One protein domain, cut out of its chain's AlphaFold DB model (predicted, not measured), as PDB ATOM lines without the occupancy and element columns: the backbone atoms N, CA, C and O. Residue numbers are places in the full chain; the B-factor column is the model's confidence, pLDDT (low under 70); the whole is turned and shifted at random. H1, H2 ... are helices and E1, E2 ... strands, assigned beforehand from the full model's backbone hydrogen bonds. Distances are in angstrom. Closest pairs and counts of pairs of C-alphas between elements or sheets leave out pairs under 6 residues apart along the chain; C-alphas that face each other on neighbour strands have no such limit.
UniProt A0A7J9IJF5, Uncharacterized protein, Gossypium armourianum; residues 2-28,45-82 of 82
ATOM      1  N   GLU A   2     160.735 171.913 146.938       43.50
ATOM      2  CA  GLU A   2     160.165 171.596 145.605       43.50
ATOM      3  C   GLU A   2     159.711 170.135 145.403       43.50
ATOM      4  O   GLU A   2     158.735 169.892 144.703       43.50
ATOM      5  N   LEU A   3     160.366 169.158 146.043       44.19
ATOM      6  CA  LEU A   3     160.015 167.731 145.912       44.19
ATOM      7  C   LEU A   3     158.595 167.389 146.401       44.19
ATOM      8  O   LEU A   3     157.950 166.519 145.827       44.19
ATOM      9  N   MET A   4     158.097 168.090 147.426       43.09
ATOM     10  CA  MET A   4     156.750 167.862 147.976       43.09
ATOM     11  C   MET A   4     155.665 168.364 147.013       43.09
ATOM     12  O   MET A   4     154.714 167.644 146.727       43.09
ATOM     13  N   ALA A   5     155.861 169.551 146.430       44.06
ATOM     14  CA  ALA A   5     154.918 170.149 145.483       44.06
ATOM     15  C   ALA A   5     154.803 169.343 144.173       44.06
ATOM     16  O   ALA A   5     153.716 169.195 143.611       44.06
ATOM     17  N   ALA A   6     155.913 168.767 143.698       41.25
ATOM     18  CA  ALA A   6     155.910 167.905 142.514       41.25
ATOM     19  C   ALA A   6     155.120 166.601 142.744       41.25
ATOM     20  O   ALA A   6     154.413 166.129 141.852       41.25
ATOM     21  N   GLN A   7     155.199 166.035 143.952       45.84
ATOM     22  CA  GLN A   7     154.511 164.796 144.314       45.84
ATOM     23  C   GLN A   7     152.999 164.993 144.512       45.84
ATOM     24  O   GLN A   7     152.212 164.137 144.108       45.84
ATOM     25  N   GLU A   8     152.585 166.141 145.053       45.91
ATOM     26  CA  GLU A   8     151.174 166.544 145.125       45.91
ATOM     27  C   GLU A   8     150.566 166.736 143.728       45.91
ATOM     28  O   GLU A   8     149.472 166.243 143.454       45.91
ATOM     29  N   THR A   9     151.312 167.358 142.810       48.75
ATOM     30  CA  THR A   9     150.870 167.589 141.423       48.75
ATOM     31  C   THR A   9     150.629 166.268 140.678       48.75
ATOM     32  O   THR A   9     149.563 166.064 140.099       48.75
ATOM     33  N   LEU A  10     151.557 165.308 140.785       53.56
ATOM     34  CA  LEU A  10     151.413 163.962 140.207       53.56
ATOM     35  C   LEU A  10     150.231 163.170 140.798       53.56
ATOM     36  O   LEU A  10     149.633 162.336 140.114       53.56
ATOM     37  N   CYS A  11     149.898 163.396 142.072       51.94
ATOM     38  CA  CYS A  11     148.765 162.747 142.731       51.94
ATOM     39  C   CYS A  11     147.431 163.272 142.179       51.94
ATOM     40  O   CYS A  11     146.539 162.489 141.850       51.94
ATOM     41  N   LEU A  12     147.326 164.590 142.005       50.69
ATOM     42  CA  LEU A  12     146.135 165.251 141.474       50.69
ATOM     43  C   LEU A  12     145.877 164.893 140.002       50.69
ATOM     44  O   LEU A  12     144.734 164.624 139.636       50.69
ATOM     45  N   GLU A  13     146.920 164.785 139.177       54.66
ATOM     46  CA  GLU A  13     146.795 164.334 137.781       54.66
ATOM     47  C   GLU A  13     146.280 162.890 137.675       54.66
ATOM     48  O   GLU A  13     145.444 162.574 136.825       54.66
ATOM     49  N   ARG A  14     146.712 162.003 138.581       55.34
ATOM     50  CA  ARG A  14     146.201 160.624 138.651       55.34
ATOM     51  C   ARG A  14     144.748 160.565 139.114       55.34
ATOM     52  O   ARG A  14     143.996 159.724 138.623       55.34
ATOM     53  N   ILE A  15     144.332 161.459 140.009       56.41
ATOM     54  CA  ILE A  15     142.924 161.587 140.414       56.41
ATOM     55  C   ILE A  15     142.076 162.074 139.232       56.41
ATOM     56  O   ILE A  15     141.022 161.498 138.974       56.41
ATOM     57  N   ALA A  16     142.553 163.054 138.460       55.28
ATOM     58  CA  ALA A  16     141.866 163.540 137.263       55.28
ATOM     59  C   ALA A  16     141.688 162.444 136.195       55.28
ATOM     60  O   ALA A  16     140.595 162.280 135.654       55.28
ATOM     61  N   LEU A  17     142.724 161.633 135.951       56.47
ATOM     62  CA  LEU A  17     142.631 160.481 135.047       56.47
ATOM     63  C   LEU A  17     141.614 159.438 135.553       56.47
ATOM     64  O   LEU A  17     140.868 158.858 134.769       56.47
ATOM     65  N   THR A  18     141.545 159.249 136.875       58.38
ATOM     66  CA  THR A  18     140.590 158.336 137.528       58.38
ATOM     67  C   THR A  18     139.143 158.830 137.393       58.38
ATOM     68  O   THR A  18     138.225 158.032 137.206       58.38
ATOM     69  N   LEU A  19     138.921 160.149 137.426       59.12
ATOM     70  CA  LEU A  19     137.602 160.760 137.222       59.12
ATOM     71  C   LEU A  19     137.084 160.560 135.793       59.12
ATOM     72  O   LEU A  19     135.913 160.229 135.619       59.12
ATOM     73  N   ALA A  20     137.956 160.674 134.787       58.91
ATOM     74  CA  ALA A  20     137.597 160.376 133.399       58.91
ATOM     75  C   ALA A  20     137.170 158.905 133.230       58.91
ATOM     76  O   ALA A  20     136.134 158.623 132.636       58.91
ATOM     77  N   THR A  21     137.893 157.966 133.853       59.41
ATOM     78  CA  THR A  21     137.508 156.544 133.826       59.41
ATOM     79  C   THR A  21     136.225 156.238 134.606       59.41
ATOM     80  O   THR A  21     135.489 155.326 134.239       59.41
ATOM     81  N   LEU A  22     135.926 157.004 135.662       58.03
ATOM     82  CA  LEU A  22     134.656 156.921 136.393       58.03
ATOM     83  C   LEU A  22     133.485 157.358 135.512       58.03
ATOM     84  O   LEU A  22     132.446 156.703 135.521       58.03
ATOM     85  N   PHE A  23     133.661 158.425 134.732       57.12
ATOM     86  CA  PHE A  23     132.659 158.874 133.769       57.12
ATOM     87  C   PHE A  23     132.373 157.795 132.716       57.12
ATOM     88  O   PHE A  23     131.211 157.493 132.449       57.12
ATOM     89  N   ASP A  24     133.411 157.148 132.182       61.78
ATOM     90  CA  ASP A  24     133.246 156.036 131.241       61.78
ATOM     91  C   ASP A  24     132.548 154.830 131.891       61.78
ATOM     92  O   ASP A  24     131.655 154.240 131.286       61.78
ATOM     93  N   TRP A  25     132.894 154.488 133.138       60.16
ATOM     94  CA  TRP A  25     132.276 153.386 133.887       60.16
ATOM     95  C   TRP A  25     130.788 153.621 134.184       60.16
ATOM     96  O   TRP A  25     129.975 152.724 133.970       60.16
ATOM     97  N   VAL A  26     130.405 154.829 134.616       58.34
ATOM     98  CA  VAL A  26     128.997 155.196 134.881       58.34
ATOM     99  C   VAL A  26     128.127 155.061 133.624       58.34
ATOM    100  O   VAL A  26     126.926 154.808 133.730       58.34
ATOM    101  N   ASN A  27     128.724 155.197 132.439       59.06
ATOM    102  CA  ASN A  27     128.026 155.120 131.157       59.06
ATOM    103  C   ASN A  27     128.044 153.720 130.511       59.06
ATOM    104  O   ASN A  27     127.480 153.550 129.427       59.06
ATOM    105  N   GLN A  28     128.649 152.710 131.144       62.69
ATOM    106  CA  GLN A  28     128.637 151.336 130.633       62.69
ATOM    107  C   GLN A  28     127.369 150.566 131.057       62.69
ATOM    108  O   GLN A  28     126.844 150.774 132.153       62.69
ATOM    109  N   ARG A  45     148.250 156.707 157.774       88.69
ATOM    110  CA  ARG A  45     148.940 158.008 157.802       88.69
ATOM    111  C   ARG A  45     149.620 158.288 156.449       88.69
ATOM    112  O   ARG A  45     150.130 157.366 155.824       88.69
ATOM    113  N   GLU A  46     149.610 159.553 156.021       84.56
ATOM    114  CA  GLU A  46     150.057 160.044 154.697       84.56
ATOM    115  C   GLU A  46     149.174 159.657 153.499       84.56
ATOM    116  O   GLU A  46     149.444 160.077 152.374       84.56
ATOM    117  N   TRP A  47     148.084 158.913 153.706       88.31
ATOM    118  CA  TRP A  47     147.113 158.674 152.642       88.31
ATOM    119  C   TRP A  47     146.129 159.833 152.505       88.31
ATOM    120  O   TRP A  47     145.764 160.512 153.472       88.31
ATOM    121  N   ILE A  48     145.635 159.989 151.282       85.19
ATOM    122  CA  ILE A  48     144.613 160.957 150.912       85.19
ATOM    123  C   ILE A  48     143.319 160.207 150.594       85.19
ATOM    124  O   ILE A  48     143.311 159.226 149.851       85.19
ATOM    125  N   LYS A  49     142.205 160.674 151.157       88.75
ATOM    126  CA  LYS A  49     140.857 160.209 150.839       88.75
ATOM    127  C   LYS A  49     140.257 161.107 149.762       88.75
ATOM    128  O   LYS A  49     140.123 162.310 149.964       88.75
ATOM    129  N   CYS A  50     139.834 160.504 148.658       88.12
ATOM    130  CA  CYS A  50     139.073 161.164 147.605       88.12
ATOM    131  C   CYS A  50     137.623 160.665 147.652       88.12
ATOM    132  O   CYS A  50     137.370 159.469 147.516       88.12
ATOM    133  N   ASN A  51     136.677 161.566 147.907       89.69
ATOM    134  CA  ASN A  51     135.247 161.302 147.801       89.69
ATOM    135  C   ASN A  51     134.729 161.957 146.526       89.69
ATOM    136  O   ASN A  51     134.939 163.151 146.340       89.69
ATOM    137  N   ILE A  52     134.048 161.184 145.685       87.19
ATOM    138  CA  ILE A  52     133.491 161.638 144.413       87.19
ATOM    139  C   ILE A  52     132.003 161.329 144.459       87.19
ATOM    140  O   ILE A  52     131.626 160.211 144.816       87.19
ATOM    141  N   ASP A  53     131.183 162.315 144.129       88.56
ATOM    142  CA  ASP A  53     129.747 162.142 143.949       88.56
ATOM    143  C   ASP A  53     129.332 162.737 142.607       88.56
ATOM    144  O   ASP A  53     129.900 163.735 142.158       88.56
ATOM    145  N   ALA A  54     128.367 162.102 141.951       84.88
ATOM    146  CA  ALA A  54     127.891 162.512 140.640       84.88
ATOM    147  C   ALA A  54     126.377 162.350 140.554       84.88
ATOM    148  O   ALA A  54     125.799 161.382 141.047       84.88
ATOM    149  N   THR A  55     125.728 163.298 139.890       84.06
ATOM    150  CA  THR A  55     124.282 163.299 139.668       84.06
ATOM    151  C   THR A  55     123.975 163.483 138.191       84.06
ATOM    152  O   THR A  55     124.638 164.239 137.484       84.06
ATOM    153  N   MET A  56     122.923 162.802 137.733       85.69
ATOM    154  CA  MET A  56     122.404 162.919 136.375       85.69
ATOM    155  C   MET A  56     120.910 163.235 136.389       85.69
ATOM    156  O   MET A  56     120.113 162.528 137.009       85.69
ATOM    157  N   ASN A  57     120.512 164.254 135.632       82.94
ATOM    158  CA  ASN A  57     119.125 164.543 135.301       82.94
ATOM    159  C   ASN A  57     118.822 164.060 133.878       82.94
ATOM    160  O   ASN A  57     119.100 164.747 132.894       82.94
ATOM    161  N   LYS A  58     118.190 162.885 133.773       76.62
ATOM    162  CA  LYS A  58     117.845 162.259 132.484       76.62
ATOM    163  C   LYS A  58     116.887 163.090 131.626       76.62
ATOM    164  O   LYS A  58     116.963 163.011 130.408       76.62
ATOM    165  N   VAL A  59     115.989 163.867 132.236       83.75
ATOM    166  CA  VAL A  59     114.993 164.667 131.499       83.75
ATOM    167  C   VAL A  59     115.648 165.876 130.839       83.75
ATOM    168  O   VAL A  59     115.288 166.243 129.726       83.75
ATOM    169  N   GLN A  60     116.617 166.486 131.520       79.56
ATOM    170  CA  GLN A  60     117.327 167.671 131.035       79.56
ATOM    171  C   GLN A  60     118.605 167.332 130.261       79.56
ATOM    172  O   GLN A  60     119.229 168.234 129.711       79.56
ATOM    173  N   GLY A  61     119.010 166.058 130.230       79.81
ATOM    174  CA  GLY A  61     120.290 165.646 129.653       79.81
ATOM    175  C   GLY A  61     121.488 166.291 130.356       79.81
ATOM    176  O   GLY A  61     122.515 166.504 129.723       79.81
ATOM    177  N   ALA A  62     121.340 166.641 131.636       79.06
ATOM    178  CA  ALA A  62     122.352 167.348 132.412       79.06
ATOM    179  C   ALA A  62     123.014 166.413 133.427       79.06
ATOM    180  O   ALA A  62     122.364 165.528 133.990       79.06
ATOM    181  N   SER A  63     124.291 166.648 133.698       83.44
ATOM    182  CA  SER A  63     125.057 165.981 134.748       83.44
ATOM    183  C   SER A  63     125.860 167.007 135.532       83.44
ATOM    184  O   SER A  63     126.158 168.076 135.008       83.44
ATOM    185  N   SER A  64     126.200 166.671 136.769       83.75
ATOM    186  CA  SER A  64     127.177 167.412 137.564       83.75
ATOM    187  C   SER A  64     127.928 166.448 138.474       83.75
ATOM    188  O   SER A  64     127.395 165.389 138.836       83.75
ATOM    189  N   PHE A  65     129.156 166.799 138.837       86.00
ATOM    190  CA  PHE A  65     129.956 166.049 139.794       86.00
ATOM    191  C   PHE A  65     130.644 166.968 140.802       86.00
ATOM    192  O   PHE A  65     130.917 168.141 140.553       86.00
ATOM    193  N   ALA A  66     130.972 166.398 141.955       85.38
ATOM    194  CA  ALA A  66     131.781 167.057 142.961       85.38
ATOM    195  C   ALA A  66     132.805 166.085 143.541       85.38
ATOM    196  O   ALA A  66     132.539 164.898 143.744       85.38
ATOM    197  N   VAL A  67     133.986 166.616 143.842       87.69
ATOM    198  CA  VAL A  67     135.088 165.880 144.457       87.69
ATOM    199  C   VAL A  67     135.520 166.592 145.724       87.69
ATOM    200  O   VAL A  67     135.670 167.812 145.742       87.69
ATOM    201  N   VAL A  68     135.766 165.822 146.781       93.12
ATOM    202  CA  VAL A  68     136.339 166.310 148.035       93.12
ATOM    203  C   VAL A  68     137.558 165.473 148.392       93.12
ATOM    204  O   VAL A  68     137.475 164.252 148.542       93.12
ATOM    205  N   ILE A  69     138.677 166.157 148.587       91.00
ATOM    206  CA  ILE A  69     139.950 165.604 149.024       91.00
ATOM    207  C   ILE A  69     140.116 165.853 150.522       91.00
ATOM    208  O   ILE A  69     139.918 166.969 151.012       91.00
ATOM    209  N   ARG A  70     140.467 164.801 151.260       92.62
ATOM    210  CA  ARG A  70     140.691 164.830 152.707       92.62
ATOM    211  C   ARG A  70     141.957 164.070 153.072       92.62
ATOM    212  O   ARG A  70     142.353 163.161 152.351       92.62
ATOM    213  N   ASP A  71     142.562 164.386 154.207       90.75
ATOM    214  CA  ASP A  71     143.657 163.576 154.743       90.75
ATOM    215  C   ASP A  71     143.146 162.264 155.386       90.75
ATOM    216  O   ASP A  71     141.941 162.001 155.492       90.75
ATOM    217  N   HIS A  72     144.075 161.443 155.874       88.50
ATOM    218  CA  HIS A  72     143.808 160.204 156.617       88.50
ATOM    219  C   HIS A  72     143.031 160.382 157.943       88.50
ATOM    220  O   HIS A  72     142.492 159.418 158.508       88.50
ATOM    221  N   THR A  73     142.964 161.605 158.477       91.44
ATOM    222  CA  THR A  73     142.135 161.956 159.640       91.44
ATOM    223  C   THR A  73     140.725 162.393 159.246       91.44
ATOM    224  O   THR A  73     139.834 162.417 160.095       91.44
ATOM    225  N   GLY A  74     140.494 162.639 157.956       90.50
ATOM    226  CA  GLY A  74     139.255 163.171 157.411       90.50
ATOM    227  C   GLY A  74     139.219 164.700 157.360       90.50
ATOM    228  O   GLY A  74     138.162 165.247 157.027       90.50
ATOM    229  N   ALA A  75     140.331 165.375 157.665       92.56
ATOM    230  CA  ALA A  75     140.458 166.820 157.551       92.56
ATOM    231  C   ALA A  75     140.365 167.238 156.082       92.56
ATOM    232  O   ALA A  75     140.922 166.590 155.200       92.56
ATOM    233  N   PHE A  76     139.625 168.312 155.823       94.25
ATOM    234  CA  PHE A  76     139.447 168.851 154.482       94.25
ATOM    235  C   PHE A  76     140.764 169.406 153.930       94.25
ATOM    236  O   PHE A  76     141.457 170.144 154.627       94.25
ATOM    237  N   ILE A  77     141.061 169.084 152.670       92.31
ATOM    238  CA  ILE A  77     142.203 169.629 151.931       92.31
ATOM    239  C   ILE A  77     141.701 170.516 150.787       92.31
ATOM    240  O   ILE A  77     142.068 171.684 150.710       92.31
ATOM    241  N   GLN A  78     140.853 169.976 149.905       89.19
ATOM    242  CA  GLN A  78     140.382 170.681 148.708       89.19
ATOM    243  C   GLN A  78     139.056 170.102 148.196       89.19
ATOM    244  O   GLN A  78     138.736 168.943 148.457       89.19
ATOM    245  N   ALA A  79     138.297 170.895 147.437       89.38
ATOM    246  CA  ALA A  79     137.162 170.420 146.649       89.38
ATOM    247  C   ALA A  79     137.128 171.070 145.259       89.38
ATOM    248  O   ALA A  79     137.647 172.171 145.075       89.38
ATOM    249  N   VAL A  80     136.504 170.377 144.306       85.56
ATOM    250  CA  VAL A  80     136.208 170.869 142.954       85.56
ATOM    251  C   VAL A  80     134.833 170.358 142.522       85.56
ATOM    252  O   VAL A  80     134.451 169.243 142.878       85.56
ATOM    253  N   SER A  81     134.101 171.175 141.773       87.69
ATOM    254  CA  SER A  81     132.874 170.803 141.067       87.69
ATOM    255  C   SER A  81     132.897 171.412 139.667       87.69
ATOM    256  O   SER A  81     133.682 172.336 139.422       87.69
ATOM    257  N   ASP A  82     132.066 170.884 138.774       78.31
ATOM    258  CA  ASP A  82     131.791 171.480 137.462       78.31
ATOM    259  C   ASP A  82     130.751 172.612 137.505       78.31
ATOM    260  O   ASP A  82     130.073 172.782 138.549       78.31
TER     261      ASP A  82
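What this domain is: This is residues 2 to 28 and 45 to 82 of the 82 residues of an uncharacterized protein of Gossypium armourianum (UniProt A0A7J9IJF5). One long straight helix, H1, lies over one face of a small three-stranded sheet, slantwise to its strands, and leaves the opposite face bare. The first part of H1, residues 2 to 10, and the turn at residues 57 to 62 stick out. The printed part has 65 residues with one named helix and three named strands, in the order H1 E1 E2 E3; the sheet's order is E1 - E2 - E3, all antiparallel, and the class is mixed. It is a loose rod with a radius of gyration of the C-alphas of 14.1 A, spanning 46 by 21 by 18 A.

How they stand to each other: H1, residues 2 to 26, has every O i to N i+4 pair within hydrogen-bond range. E1, residues 48 to 57, and E2, residues 62 to 71, form a hairpin at 167 degrees; N 53 and O 66 are 2.9 A apart, within hydrogen-bond range. E2 and E3, residues 76 to 81, form a hairpin at 168 degrees, with N 67 and O 80 at 2.8 A. E1 E2 E3 is a meander, each strand the antiparallel neighbour of the one before, and its sheet is twisted, with C-alphas up to 4.3 A off the best plane. H1 is on this sheet in two layers, a helix on one face, at a height over the sheet of 10.2 A. It is over E1 and, only just, E2, on which 3 of its C-alphas fall. On the local plane it stands at 32 degrees to E1, only just slantwise to the strands.

Where its parts are: H1 begins at C-alpha 2 (160.165, 171.596, 145.605) and measures 36.8 A. E1 measures 30.1 A and E2 31.1 A. E3 ends at C-alpha 81 (132.874, 170.803, 141.067).

The domain as a whole: The C-alphas farthest apart, of Glu 2 and Val 59, are 47.8 A apart. Residues 29 to 44 are not printed, and C-alphas 28 and 45 are 34.6 A apart across this cut. The links E1 to E2 and E2 to E3 are tight. Residues 2 to 28 have pLDDT under 70.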